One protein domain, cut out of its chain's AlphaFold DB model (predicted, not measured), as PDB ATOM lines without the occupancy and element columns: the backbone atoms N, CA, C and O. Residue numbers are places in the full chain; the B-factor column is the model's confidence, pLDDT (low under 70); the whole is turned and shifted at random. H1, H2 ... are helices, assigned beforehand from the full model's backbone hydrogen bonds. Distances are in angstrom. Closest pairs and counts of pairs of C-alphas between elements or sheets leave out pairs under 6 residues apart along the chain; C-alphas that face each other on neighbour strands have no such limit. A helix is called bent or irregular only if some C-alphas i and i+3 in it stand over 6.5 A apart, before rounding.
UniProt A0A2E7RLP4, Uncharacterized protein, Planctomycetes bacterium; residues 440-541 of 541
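What this domain is: This is residues 440 to 541 of the 541 residues of an uncharacterized protein of Planctomycetes bacterium (UniProt A0A2E7RLP4). The longest helix, H3, opens a loose ring of four helices, H3, H4, H5 and H6, in which H4 and H5 fold back side by side as a hairpin and H6 comes back near H3 without quite closing the ring. H1 packs crosswise on the first half of H3, and the short H2 lies at one mouth of the ring, beside the start of H6. The printed part has 102 residues with six named helices, H1 to H6 in chain order, and no named strand; its class is all helix. It is compact, with a radius of gyration of the C-alphas of 13.4 A, and spans 34 by 31 by 23 A.

Where its parts are: H3, residues 467 to 484, is 25.4 A long from first to last C-alpha; it begins at C-alpha 467 (101.900, 92.397, 103.291). H4, residues 486 to 501, measures 23.6 A, and H5, residues 506 to 519, 18.8 A. H5 is neither bent nor irregular, but only just: C-alphas 516 and 519 are 6.1 A apart. H6, residues 526 to 540, is 21.2 A long and ends at C-alpha 540 (120.872, 83.028, 95.309). H1, residues 440 to 449, measures 14.3 A from C-alpha 440 (114.510, 89.990, 106.263). H2, residues 454 to 457, measures 6.0 A.

How they stand to each other: H3 touches H1 with residues 467 to 475 alone, about perpendicular at 73 degrees; the closest C-alphas are those of Ala 447 and Lys 472, 4.5 A apart. H3 and H4 touch only at the corner, closest at the C-alphas of Met 480 and Gly 488, 5.0 A. H4 and H5 form a helical hairpin with a shallow tilt of 16 degrees, opposite ways, closest at the C-alphas of Leu 498 and Phe 506, 6.1 A. H5 touches residues 526 to 527 of H6 at a steep tilt of 61 degrees, the same way; the C-alphas of Glu 515 and Ile 526 come closest, 6.0 A. H2 touches H6, with the C-alphas of Leu 454 and Phe 527 closest at 6.4 A. H3 and H6 are close but not clearly touching, the C-alphas of Phe 476 and Trp 534 being closest at 6.9 A. H4 is apart from H6, and H3 from H5. The helix packing is mostly crossed, but only just: of 3 pairs of helices that touch and have a tilt, those that touch only at the corner or at their ends left out, 1 is at a shallow tilt. In H1, H3, H5 and H6 every O i to N i+4 pair is within hydrogen-bond range, in H4 10 of 12; H2 is too short for such a pair.

The domain as a whole: The C-alphas of Ser 503 and Glu 540 are the two farthest apart, 37.4 A. The printed part has no cut and ends at residue 541, the chain's last. No link is long; those from H2 to H3 and from H5 to H6 are short, the others tight. The mean pLDDT of the printed part is 85.9; residues 501 to 504, residues 521 to 523 and residue 541 are under 70.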
ATOM      1  N   ARG A 440     114.170  89.887 107.688       78.50
ATOM      2  CA  ARG A 440     114.510  89.990 106.263       78.50
ATOM      3  C   ARG A 440     114.193  88.690 105.524       78.50
ATOM      4  O   ARG A 440     113.570  88.747 104.470       78.50
ATOM      5  N   ASP A 441     114.546  87.534 106.086       78.69
ATOM      6  CA  ASP A 441     114.255  86.231 105.472       78.69
ATOM      7  C   ASP A 441     112.753  85.957 105.422       78.69
ATOM      8  O   ASP A 441     112.234  85.513 104.400       78.69
ATOM      9  N   PHE A 442     112.029  86.317 106.484       77.56
ATOM     10  CA  PHE A 442     110.571  86.275 106.485       77.56
ATOM     11  C   PHE A 442     109.982  87.121 105.343       77.56
ATOM     12  O   PHE A 442     109.088  86.666 104.625       77.56
ATOM     13  N   LEU A 443     110.489  88.339 105.136       80.38
ATOM     14  CA  LEU A 443     110.031  89.197 104.046       80.38
ATOM     15  C   LEU A 443     110.434  88.652 102.674       80.38
ATOM     16  O   LEU A 443     109.617  88.717 101.757       80.38
ATOM     17  N   LYS A 444     111.613  88.031 102.535       85.06
ATOM     18  CA  LYS A 444     112.001  87.305 101.314       85.06
ATOM     19  C   LYS A 444     111.010  86.184 101.006       85.06
ATOM     20  O   LYS A 444     110.500  86.112  99.889       85.06
ATOM     21  N   GLU A 445     110.673  85.344 101.981       83.38
ATOM     22  CA  GLU A 445     109.686  84.276 101.794       83.38
ATOM     23  C   GLU A 445     108.296  84.819 101.444       83.38
ATOM     24  O   GLU A 445     107.627  84.290 100.553       83.38
ATOM     25  N   SER A 446     107.862  85.877 102.133       83.50
ATOM     26  CA  SER A 446     106.584  86.551 101.889       83.50
ATOM     27  C   SER A 446     106.510  87.110 100.463       83.50
ATOM     28  O   SER A 446     105.545  86.858  99.738       83.50
ATOM     29  N   ALA A 447     107.572  87.781 100.014       88.12
ATOM     30  CA  ALA A 447     107.691  88.319  98.665       88.12
ATOM     31  C   ALA A 447     107.728  87.213  97.596       88.12
ATOM     32  O   ALA A 447     107.077  87.336  96.558       88.12
ATOM     33  N   LEU A 448     108.433  86.103  97.845       87.31
ATOM     34  CA  LEU A 448     108.500  84.972  96.914       87.31
ATOM     35  C   LEU A 448     107.149  84.262  96.747       87.31
ATOM     36  O   LEU A 448     106.858  83.792  95.645       87.31
ATOM     37  N   LYS A 449     106.319  84.221  97.799       86.69
ATOM     38  CA  LYS A 449     104.946  83.681  97.763       86.69
ATOM     39  C   LYS A 449     103.961  84.582  97.016       86.69
ATOM     40  O   LYS A 449     102.919  84.094  96.580       86.69
ATOM     41  N   ASN A 450     104.282  85.863  96.841       87.19
ATOM     42  CA  ASN A 450     103.456  86.779  96.069       87.19
ATOM     43  C   ASN A 450     103.391  86.319  94.604       87.19
ATOM     44  O   ASN A 450     104.431  86.145  93.973       87.19
ATOM     45  N   THR A 451     102.196  86.141  94.046       87.06
ATOM     46  CA  THR A 451     101.996  85.758  92.634       87.06
ATOM     47  C   THR A 451     101.521  86.907  91.749       87.06
ATOM     48  O   THR A 451     101.370  86.724  90.542       87.06
ATOM     49  N   GLN A 452     101.264  88.082  92.327       90.31
ATOM     50  CA  GLN A 452     100.807  89.250  91.587       90.31
ATOM     51  C   GLN A 452     101.950  89.818  90.734       90.31
ATOM     52  O   GLN A 452     103.082  89.901  91.224       90.31
ATOM     53  N   PRO A 453     101.680  90.238  89.485       90.38
ATOM     54  CA  PRO A 453     102.672  90.878  88.625       90.38
ATOM     55  C   PRO A 453     103.305  92.113  89.275       90.38
ATOM     56  O   PRO A 453     102.646  92.834  90.024       90.38
ATOM     57  N   LEU A 454     104.584  92.367  89.000       89.19
ATOM     58  CA  LEU A 454     105.309  93.526  89.528       89.19
ATOM     59  C   LEU A 454     104.649  94.869  89.179       89.19
ATOM     60  O   LEU A 454     104.539  95.735  90.033       89.19
ATOM     61  N   ASP A 455     104.148  95.034  87.963       88.75
ATOM     62  CA  ASP A 455     103.466  96.263  87.550       88.75
ATOM     63  C   ASP A 455     102.149  96.514  88.298       88.75
ATOM     64  O   ASP A 455     101.707  97.656  88.400       88.75
ATOM     65  N   SER A 456     101.559  95.481  88.909       87.69
ATOM     66  CA  SER A 456     100.325  95.625  89.690       87.69
ATOM     67  C   SER A 456     100.499  96.352  91.026       87.69
ATOM     68  O   SER A 456      99.488  96.703  91.633       87.69
ATOM     69  N   ILE A 457     101.733  96.551  91.514       88.38
ATOM     70  CA  ILE A 457     101.989  97.286  92.767       88.38
ATOM     71  C   ILE A 457     102.265  98.779  92.538       88.38
ATOM     72  O   ILE A 457     102.175  99.555  93.484       88.38
ATOM     73  N   PHE A 458     102.576  99.199  91.307       87.38
ATOM     74  CA  PHE A 458     103.016 100.572  91.011       87.38
ATOM     75  C   PHE A 458     101.904 101.620  91.038       87.38
ATOM     76  O   PHE A 458     102.208 102.809  91.072       87.38
ATOM     77  N   THR A 459     100.647 101.184  90.999       81.81
ATOM     78  CA  THR A 459      99.453 102.040  90.940       81.81
ATOM     79  C   THR A 459      98.554 101.907  92.160       81.81
ATOM     80  O   THR A 459      97.528 102.573  92.227       81.81
ATOM     81  N   ARG A 460      98.913 101.040  93.112       83.50
ATOM     82  CA  ARG A 460      98.072 100.769  94.274       83.50
ATOM     83  C   ARG A 460      98.218 101.830  95.337       83.50
ATOM     84  O   ARG A 460      99.331 102.233  95.693       83.50
ATOM     85  N   ASP A 461      97.083 102.165  95.924       78.25
ATOM     86  CA  ASP A 461      97.051 102.966  97.129       78.25
ATOM     87  C   ASP A 461      97.551 102.164  98.330       78.25
ATOM     88  O   ASP A 461      97.500 100.931  98.375       78.25
ATOM     89  N   LEU A 462      97.990 102.888  99.360       76.94
ATOM     90  CA  LEU A 462      98.529 102.304 100.588       76.94
ATOM     91  C   LEU A 462      97.603 101.234 101.187       76.94
ATOM     92  O   LEU A 462      98.064 100.200 101.652       76.94
ATOM     93  N   TRP A 463      96.292 101.468 101.150       75.50
ATOM     94  CA  TRP A 463      95.286 100.588 101.747       75.50
ATOM     95  C   TRP A 463      94.951  99.348 100.913       75.50
ATOM     96  O   TRP A 463      94.297  98.437 101.417       75.50
ATOM     97  N   GLU A 464      95.379  99.321  99.653       79.06
ATOM     98  CA  GLU A 464      95.192  98.199  98.732       79.06
ATOM     99  C   GLU A 464      96.400  97.255  98.723       79.06
ATOM    100  O   GLU A 464      96.313  96.133  98.208       79.06
ATOM    101  N   LEU A 465      97.528  97.711  99.275       80.38
ATOM    102  CA  LEU A 465      98.745  96.927  99.406       80.38
ATOM    103  C   LEU A 465      98.594  95.881 100.508       80.38
ATOM    104  O   LEU A 465      98.296  96.178 101.665       80.38
ATOM    105  N   LYS A 466      98.859  94.633 100.136       83.50
ATOM    106  CA  LYS A 466      98.982  93.507 101.062       83.50
ATOM    107  C   LYS A 466     100.421  93.369 101.544       83.50
ATOM    108  O   LYS A 466     101.365  93.726 100.846       83.50
ATOM    109  N   ASP A 467     100.602  92.713 102.680       78.88
ATOM    110  CA  ASP A 467     101.900  92.397 103.291       78.88
ATOM    111  C   ASP A 467     102.944  91.861 102.302       78.88
ATOM    112  O   ASP A 467     104.075  92.340 102.233       78.88
ATOM    113  N   GLN A 468     102.550  90.884 101.486       84.94
ATOM    114  CA  GLN A 468     103.422  90.276 100.479       84.94
ATOM    115  C   GLN A 468     103.823  91.263  99.372       84.94
ATOM    116  O   GLN A 468     104.863  91.097  98.742       84.94
ATOM    117  N   GLU A 469     102.982  92.255  99.078       87.62
ATOM    118  CA  GLU A 469     103.222  93.286  98.062       87.62
ATOM    119  C   GLU A 469     104.151  94.373  98.603       87.62
ATOM    120  O   GLU A 469     105.033  94.817  97.876       87.62
ATOM    121  N   ILE A 470     104.036  94.716  99.890       85.31
ATOM    122  CA  ILE A 470     104.994  95.593 100.579       85.31
ATOM    123  C   ILE A 470     106.371  94.922 100.643       85.31
ATOM    124  O   ILE A 470     107.376  95.533 100.283       85.31
ATOM    125  N   ALA A 471     106.422  93.640 101.029       86.88
ATOM    126  CA  ALA A 471     107.661  92.864 101.054       86.88
ATOM    127  C   ALA A 471     108.313  92.789  99.662       86.88
ATOM    128  O   ALA A 471     109.518  93.012  99.526       86.88
ATOM    129  N   LYS A 472     107.505  92.526  98.624       91.12
ATOM    130  CA  LYS A 472     107.935  92.553  97.220       91.12
ATOM    131  C   LYS A 472     108.462  93.933  96.824       91.12
ATOM    132  O   LYS A 472     109.554  94.006  96.278       91.12
ATOM    133  N   GLY A 473     107.734  95.007  97.130       90.75
ATOM    134  CA  GLY A 473     108.128  96.380  96.817       90.75
ATOM    135  C   GLY A 473     109.463  96.772  97.449       90.75
ATOM    136  O   GLY A 473     110.336  97.291  96.758       90.75
ATOM    137  N   TRP A 474     109.666  96.453  98.730       90.06
ATOM    138  CA  TRP A 474     110.924  96.743  99.420       90.06
ATOM    139  C   TRP A 474     112.119  96.004  98.819       90.06
ATOM    140  O   TRP A 474     113.104  96.633  98.432       90.06
ATOM    141  N   LEU A 475     112.025  94.678  98.705       91.56
ATOM    142  CA  LEU A 475     113.115  93.854  98.180       91.56
ATOM    143  C   LEU A 475     113.389  94.133  96.698       91.56
ATOM    144  O   LEU A 475     114.520  93.973  96.246       91.56
ATOM    145  N   PHE A 476     112.370  94.531  95.933       93.81
ATOM    146  CA  PHE A 476     112.544  94.956  94.549       93.81
ATOM    147  C   PHE A 476     113.256  96.310  94.459       93.81
ATOM    148  O   PHE A 476     114.199  96.442  93.683       93.81
ATOM    149  N   TRP A 477     112.866  97.297  95.276       94.50
ATOM    150  CA  TRP A 477     113.564  98.586  95.356       94.50
ATOM    151  C   TRP A 477     115.041  98.404  95.722       94.50
ATOM    152  O   TRP A 477     115.912  98.933  95.031       94.50
ATOM    153  N   GLU A 478     115.328  97.614  96.760       92.38
ATOM    154  CA  GLU A 478     116.699  97.355  97.209       92.38
ATOM    155  C   GLU A 478     117.522  96.709  96.089       92.38
ATOM    156  O   GLU A 478     118.604  97.190  95.757       92.38
ATOM    157  N   TRP A 479     116.969  95.688  95.427       93.81
ATOM    158  CA  TRP A 479     117.616  95.042  94.289       93.81
ATOM    159  C   TRP A 479     117.888  96.005  93.130       93.81
ATOM    160  O   TRP A 479     118.976  95.960  92.556       93.81
ATOM    161  N   MET A 480     116.938  96.884  92.798       95.00
ATOM    162  CA  MET A 480     117.105  97.866  91.727       95.00
ATOM    163  C   MET A 480     118.275  98.808  92.008       95.00
ATOM    164  O   MET A 480     119.122  99.014  91.135       95.00
ATOM    165  N   VAL A 481     118.349  99.344  93.227       93.25
ATOM    166  CA  VAL A 481     119.414 100.269  93.622       93.25
ATOM    167  C   VAL A 481     120.763  99.557  93.732       93.25
ATOM    168  O   VAL A 481     121.768 100.065  93.236       93.25
ATOM    169  N   GLU A 482     120.818  98.368  94.334       90.19
ATOM    170  CA  GLU A 482     122.086  97.660  94.553       90.19
ATOM    171  C   GLU A 482     122.644  97.018  93.275       90.19
ATOM    172  O   GLU A 482     123.857  97.033  93.059       90.19
ATOM    173  N   THR A 483     121.781  96.490  92.403       92.31
ATOM    174  CA  THR A 483     122.202  95.774  91.188       92.31
ATOM    175  C   THR A 483     122.478  96.721  90.029       92.31
ATOM    176  O   THR A 483     123.462  96.546  89.306       92.31
ATOM    177  N   TYR A 484     121.624  97.730  89.829       92.75
ATOM    178  CA  TYR A 484     121.732  98.641  88.685       92.75
ATOM    179  C   TYR A 484     122.330 100.009  89.036       92.75
ATOM    180  O   TYR A 484     122.603 100.796  88.123       92.75
ATOM    181  N   GLY A 485     122.573 100.304  90.317       92.62
ATOM    182  CA  GLY A 485     123.204 101.545  90.769       92.62
ATOM    183  C   GLY A 485     122.483 102.785  90.240       92.62
ATOM    184  O   GLY A 485     121.256 102.867  90.289       92.62
ATOM    185  N   LEU A 486     123.238 103.714  89.641       92.50
ATOM    186  CA  LEU A 486     122.703 104.942  89.035       92.50
ATOM    187  C   LEU A 486     121.543 104.673  88.069       92.50
ATOM    188  O   LEU A 486     120.563 105.407  88.058       92.50
ATOM    189  N   LYS A 487     121.623 103.612  87.262       93.56
ATOM    190  CA  LYS A 487     120.560 103.287  86.306       93.56
ATOM    191  C   LYS A 487     119.262 102.887  87.015       93.56
ATOM    192  O   LYS A 487     118.187 103.231  86.536       93.56
ATOM    193  N   GLY A 488     119.366 102.192  88.148       94.94
ATOM    194  CA  GLY A 488     118.228 101.880  89.010       94.94
ATOM    195  C   GLY A 488     117.637 103.136  89.652       94.94
ATOM    196  O   GLY A 488     116.429 103.333  89.593       94.94
ATOM    197  N   GLU A 489     118.488 104.025  90.177       94.44
ATOM    198  CA  GLU A 489     118.065 105.323  90.733       94.44
ATOM    199  C   GLU A 489     117.337 106.190  89.698       94.44
ATOM    200  O   GLU A 489     116.278 106.743  89.984       94.44
ATOM    201  N   MET A 490     117.877 106.283  88.479       93.00
ATOM    202  CA  MET A 490     117.247 107.027  87.387       93.00
ATOM    203  C   MET A 490     115.899 106.420  87.002       93.00
ATOM    204  O   MET A 490     114.935 107.158  86.855       93.00
ATOM    205  N   TRP A 491     115.798 105.092  86.904       94.19
ATOM    206  CA  TRP A 491     114.523 104.442  86.595       94.19
ATOM    207  C   TRP A 491     113.460 104.711  87.668       94.19
ATOM    208  O   TRP A 491     112.314 104.992  87.336       94.19
ATOM    209  N   LEU A 492     113.838 104.679  88.950       93.75
ATOM    210  CA  LEU A 492     112.932 105.016  90.052       93.75
ATOM    211  C   LEU A 492     112.488 106.488  90.010       93.75
ATOM    212  O   LEU A 492     111.351 106.783  90.376       93.75
ATOM    213  N   ARG A 493     113.348 107.407  89.545       90.62
ATOM    214  CA  ARG A 493     112.965 108.806  89.292       90.62
ATOM    215  C   ARG A 493     111.981 108.925  88.140       90.62
ATOM    216  O   ARG A 493     110.946 109.544  88.324       90.62
ATOM    217  N   GLU A 494     112.257 108.301  86.998       90.31
ATOM    218  CA  GLU A 494     111.328 108.307  85.857       90.31
ATOM    219  C   GLU A 494     109.967 107.712  86.242       90.31
ATOM    220  O   GLU A 494     108.928 108.271  85.905       90.31
ATOM    221  N   LEU A 495     109.959 106.628  87.028       90.12
ATOM    222  CA  LEU A 495     108.738 106.064  87.603       90.12
ATOM    223  C   LEU A 495     107.972 107.107  88.425       90.12
ATOM    224  O   LEU A 495     106.771 107.269  88.225       90.12
ATOM    225  N   GLY A 496     108.664 107.825  89.315       86.94
ATOM    226  CA  GLY A 496     108.064 108.869  90.144       86.94
ATOM    227  C   GLY A 496     107.565 110.084  89.357       86.94
ATOM    228  O   GLY A 496     106.527 110.638  89.711       86.94
ATOM    229  N   GLU A 497     108.271 110.493  88.302       83.25
ATOM    230  CA  GLU A 497     107.870 111.597  87.421       83.25
ATOM    231  C   GLU A 497     106.626 111.234  86.604       83.25
ATOM    232  O   GLU A 497     105.647 111.979  86.633       83.25
ATOM    233  N   LEU A 498     106.607 110.060  85.964       85.44
ATOM    234  CA  LEU A 498     105.441 109.572  85.216       85.44
ATOM    235  C   LEU A 498     104.207 109.419  86.121       85.44
ATOM    236  O   LEU A 498     103.083 109.701  85.708       85.44
ATOM    237  N   GLY A 499     104.408 109.024  87.382       79.50
ATOM    238  CA  GLY A 499     103.334 108.907  88.368       79.50
ATOM    239  C   GLY A 499     102.656 110.234  88.733       79.50
ATOM    240  O   GLY A 499     101.529 110.221  89.230       79.50
ATOM    241  N   LYS A 500     103.293 111.389  88.481       73.44
ATOM    242  CA  LYS A 500     102.685 112.710  88.730       73.44
ATOM    243  C   LYS A 500     101.589 113.062  87.740       73.44
ATOM    244  O   LYS A 500     100.692 113.828  88.084       73.44
ATOM    245  N   GLU A 501     101.668 112.553  86.515       62.16
ATOM    246  CA  GLU A 501     100.823 113.028  85.418       62.16
ATOM    247  C   GLU A 501      99.413 112.412  85.420       62.16
ATOM    248  O   GLU A 501      98.595 112.802  84.591       62.16
ATOM    249  N   SER A 502      99.089 111.515  86.372       56.44
ATOM    250  CA  SER A 502      97.780 110.833  86.499       56.44
ATOM    251  C   SER A 502      97.158 110.491  85.139       56.44
ATOM    252  O   SER A 502      95.993 110.789  84.861       56.44
ATOM    253  N   SER A 503      97.965 109.899  84.258       58.97
ATOM    254  CA  SER A 503      97.552 109.530  82.912       58.97
ATOM    255  C   SER A 503      97.067 108.078  82.899       58.97
ATOM    256  O   SER A 503      97.608 107.205  83.583       58.97
ATOM    257  N   PHE A 504      96.055 107.784  82.075       65.00
ATOM    258  CA  PHE A 504      95.662 106.400  81.763       65.00
ATOM    259  C   PHE A 504      96.823 105.585  81.154       65.00
ATOM    260  O   PHE A 504      96.767 104.354  81.134       65.00
ATOM    261  N   ASP A 505      97.877 106.268  80.703       78.31
ATOM    262  CA  ASP A 505      99.029 105.713  80.005       78.31
ATOM    263  C   ASP A 505     100.253 105.471  80.911       78.31
ATOM    264  O   ASP A 505     101.264 104.979  80.415       78.31
ATOM    265  N   PHE A 506     100.163 105.691  82.234       86.12
ATOM    266  CA  PHE A 506     101.293 105.520  83.168       86.12
ATOM    267  C   PHE A 506     102.027 104.173  83.016       86.12
ATOM    268  O   PHE A 506     103.240 104.133  82.823       86.12
ATOM    269  N   ILE A 507     101.307 103.044  83.083       88.12
ATOM    270  CA  ILE A 507     101.923 101.710  82.962       88.12
ATOM    271  C   ILE A 507     102.498 101.464  81.553       88.12
ATOM    272  O   ILE A 507     103.630 100.979  81.462       88.12
ATOM    273  N   PRO A 508     101.775 101.757  80.451       89.81
ATOM    274  CA  PRO A 508     102.346 101.728  79.102       89.81
ATOM    275  C   PRO A 508     103.625 102.563  78.928       89.81
ATOM    276  O   PRO A 508     104.603 102.066  78.367       89.81
ATOM    277  N   GLU A 509     103.652 103.799  79.423       90.12
ATOM    278  CA  GLU A 509     104.805 104.699  79.314       90.12
ATOM    279  C   GLU A 509     105.980 104.212  80.154       90.12
ATOM    280  O   GLU A 509     107.099 104.092  79.648       90.12
ATOM    281  N   LEU A 510     105.717 103.814  81.402       90.56
ATOM    282  CA  LEU A 510     106.732 103.224  82.263       90.56
ATOM    283  C   LEU A 510     107.323 101.968  81.623       90.56
ATOM    284  O   LEU A 510     108.534 101.761  81.685       90.56
ATOM    285  N   ARG A 511     106.506 101.132  80.968       91.38
ATOM    286  CA  ARG A 511     106.994  99.947  80.252       91.38
ATOM    287  C   ARG A 511     107.981 100.335  79.157       91.38
ATOM    288  O   ARG A 511     109.058  99.749  79.109       91.38
ATOM    289  N   LYS A 512     107.654 101.337  78.339       90.62
ATOM    290  CA  LYS A 512     108.534 101.835  77.274       90.62
ATOM    291  C   LYS A 512     109.865 102.344  77.833       90.62
ATOM    292  O   LYS A 512     110.917 101.913  77.368       90.62
ATOM    293  N   VAL A 513     109.832 103.180  78.873       91.50
ATOM    294  CA  VAL A 513     111.049 103.660  79.558       91.50
ATOM    295  C   VAL A 513     111.866 102.483  80.096       91.50
ATOM    296  O   VAL A 513     113.082 102.414  79.924       91.50
ATOM    297  N   THR A 514     111.198 101.498  80.695       93.19
ATOM    298  CA  THR A 514     111.851 100.301  81.236       93.19
ATOM    299  C   THR A 514     112.501  99.461  80.130       93.19
ATOM    300  O   THR A 514     113.620  98.979  80.306       93.19
ATOM    301  N   GLU A 515     111.851  99.300  78.975       92.38
ATOM    302  CA  GLU A 515     112.411  98.609  77.808       92.38
ATOM    303  C   GLU A 515     113.641  99.343  77.258       92.38
ATOM    304  O   GLU A 515     114.678  98.712  77.021       92.38
ATOM    305  N   GLU A 516     113.558 100.661  77.093       90.75
ATOM    306  CA  GLU A 516     114.667 101.499  76.629       90.75
ATOM    307  C   GLU A 516     115.869 101.394  77.571       90.75
ATOM    308  O   GLU A 516     116.999 101.190  77.119       90.75
ATOM    309  N   MET A 517     115.624 101.438  78.883       91.94
ATOM    310  CA  MET A 517     116.680 101.323  79.876       91.94
ATOM    311  C   MET A 517     117.243  99.900  79.934       91.94
ATOM    312  O   MET A 517     118.448  99.731  79.781       91.94
ATOM    313  N   PHE A 518     116.441  98.859  80.162       91.12
ATOM    314  CA  PHE A 518     116.951  97.539  80.577       91.12
ATOM    315  C   PHE A 518     117.011  96.475  79.479       91.12
ATOM    316  O   PHE A 518     117.798  95.538  79.605       91.12
ATOM    317  N   SER A 519     116.255  96.616  78.390       83.19
ATOM    318  CA  SER A 519     116.166  95.585  77.340       83.19
ATOM    319  C   SER A 519     116.966  95.904  76.068       83.19
ATOM    320  O   SER A 519     117.031  95.069  75.157       83.19
ATOM    321  N   ASN A 520     117.586  97.092  76.010       73.00
ATOM    322  CA  ASN A 520     118.107  97.721  74.789       73.00
ATOM    323  C   ASN A 520     117.015  97.886  73.709       73.00
ATOM    324  O   ASN A 520     117.274  97.661  72.527       73.00
ATOM    325  N   GLY A 521     115.786  98.222  74.123       62.84
ATOM    326  CA  GLY A 521     114.647  98.450  73.226       62.84
ATOM    327  C   GLY A 521     114.080  97.193  72.555       62.84
ATOM    328  O   GLY A 521     113.449  97.295  71.504       62.84
ATOM    329  N   ARG A 522     114.321  95.997  73.113       69.56
ATOM    330  CA  ARG A 522     113.715  94.763  72.598       69.56
ATOM    331  C   ARG A 522     112.287  94.635  73.142       69.56
ATOM    332  O   ARG A 522     112.132  94.592  74.359       69.56
ATOM    333  N   PRO A 523     111.265  94.531  72.273       64.38
ATOM    334  CA  PRO A 523     109.882  94.430  72.722       64.38
ATOM    335  C   PRO A 523     109.662  93.118  73.483       64.38
ATOM    336  O   PRO A 523     110.061  92.048  73.014       64.38
ATOM    337  N   GLY A 524     109.015  93.195  74.645       76.12
ATOM    338  CA  GLY A 524     108.808  92.044  75.521       76.12
ATOM    339  C   GLY A 524     108.004  92.392  76.770       76.12
ATOM    340  O   GLY A 524     107.558  93.520  76.962       76.12
ATOM    341  N   ASN A 525     107.794  91.423  77.663       86.31
ATOM    342  CA  ASN A 525     107.223  91.741  78.972       86.31
ATOM    343  C   ASN A 525     108.353  92.111  79.940       86.31
ATOM    344  O   ASN A 525     108.707  91.318  80.809       86.31
ATOM    345  N   ILE A 526     108.914  93.315  79.783       90.75
ATOM    346  CA  ILE A 526     110.099  93.743  80.541       90.75
ATOM    347  C   ILE A 526     109.903  93.698  82.062       90.75
ATOM    348  O   ILE A 526     110.822  93.328  82.784       90.75
ATOM    349  N   PHE A 527     108.703  93.992  82.574       92.44
ATOM    350  CA  PHE A 527     108.435  93.883  84.012       92.44
ATOM    351  C   PHE A 527     108.489  92.439  84.497       92.44
ATOM    352  O   PHE A 527     108.984  92.191  85.592       92.44
ATOM    353  N   LYS A 528     108.035  91.483  83.678       92.06
ATOM    354  CA  LYS A 528     108.196  90.062  83.982       92.06
ATOM    355  C   LYS A 528     109.663  89.647  83.930       92.06
ATOM    356  O   LYS A 528     110.097  88.914  84.804       92.06
ATOM    357  N   GLU A 529     110.429  90.123  82.952       92.12
ATOM    358  CA  GLU A 529     111.866  89.826  82.860       92.12
ATOM    359  C   GLU A 529     112.640  90.363  84.073       92.12
ATOM    360  O   GLU A 529     113.449  89.639  84.653       92.12
ATOM    361  N   LEU A 530     112.350  91.598  84.500       93.25
ATOM    362  CA  LEU A 530     112.909  92.177  85.723       93.25
ATOM    363  C   LEU A 530     112.464  91.407  86.967       93.25
ATOM    364  O   LEU A 530     113.289  91.116  87.828       93.25
ATOM    365  N   GLU A 531     111.185  91.041  87.061       93.81
ATOM    366  CA  GLU A 531     110.674  90.244  88.175       93.81
ATOM    367  C   GLU A 531     111.333  88.858  88.239       93.81
ATOM    368  O   GLU A 531     111.715  88.414  89.321       93.81
ATOM    369  N   ASP A 532     111.499  88.180  87.104       93.06
ATOM    370  CA  ASP A 532     112.146  86.872  87.028       93.06
ATOM    371  C   ASP A 532     113.628  86.979  87.432       93.06
ATOM    372  O   ASP A 532     114.100  86.175  88.238       93.06
ATOM    373  N   ALA A 533     114.346  88.005  86.956       92.88
ATOM    374  CA  ALA A 533     115.734  88.269  87.343       92.88
ATOM    375  C   ALA A 533     115.876  88.556  88.849       92.88
ATOM    376  O   ALA A 533     116.720  87.961  89.520       92.88
ATOM    377  N   TRP A 534     115.003  89.402  89.395       94.50
ATOM    378  CA  TRP A 534     114.939  89.706  90.824       94.50
ATOM    379  C   TRP A 534     114.643  88.458  91.673       94.50
ATOM    380  O   TRP A 534     115.295  88.204  92.690       94.50
ATOM    381  N   ARG A 535     113.697  87.614  91.242       92.75
ATOM    382  CA  ARG A 535     113.372  86.354  91.932       92.75
ATOM    383  C   ARG A 535     114.521  85.356  91.906       92.75
ATOM    384  O   ARG A 535     114.646  84.582  92.854       92.75
ATOM    385  N   VAL A 536     115.324  85.334  90.843       92.62
ATOM    386  CA  VAL A 536     116.549  84.526  90.787       92.62
ATOM    387  C   VAL A 536     117.560  85.055  91.798       92.62
ATOM    388  O   VAL A 536     117.994  84.281  92.648       92.62
ATOM    389  N   SER A 537     117.838  86.365  91.810       90.12
ATOM    390  CA  SER A 537     118.797  86.932  92.769       90.12
ATOM    391  C   SER A 537     118.386  86.707  94.224       90.12
ATOM    392  O   SER A 537     119.234  86.393  95.050       90.12
ATOM    393  N   LEU A 538     117.085  86.779  94.540       86.94
ATOM    394  CA  LEU A 538     116.587  86.511  95.893       86.94
ATOM    395  C   LEU A 538     116.781  85.061  96.352       86.94
ATOM    396  O   LEU A 538     116.844  84.817  97.552       86.94
ATOM    397  N   LYS A 539     116.825  84.099  95.423       85.00
ATOM    398  CA  LYS A 539     117.068  82.680  95.735       85.00
ATOM    399  C   LYS A 539     118.555  82.356  95.873       85.00
ATOM    400  O   LYS A 539     118.890  81.337  96.469       85.00
ATOM    401  N   GLU A 540     119.414  83.175  95.273       81.06
ATOM    402  CA  GLU A 540     120.872  83.028  95.309       81.06
ATOM    403  C   GLU A 540     121.513  83.778  96.491       81.06
ATOM    404  O   GLU A 540     122.616  83.418  96.901       81.06
ATOM    405  N   SER A 541     120.818  84.789  97.035       66.00
ATOM    406  CA  SER A 541     121.193  85.577  98.224       66.00
ATOM    407  C   SER A 541     120.756  84.937  99.536       66.00
ATOM    408  O   SER A 541     121.542  84.997 100.502       66.00
TER     409      SER A 541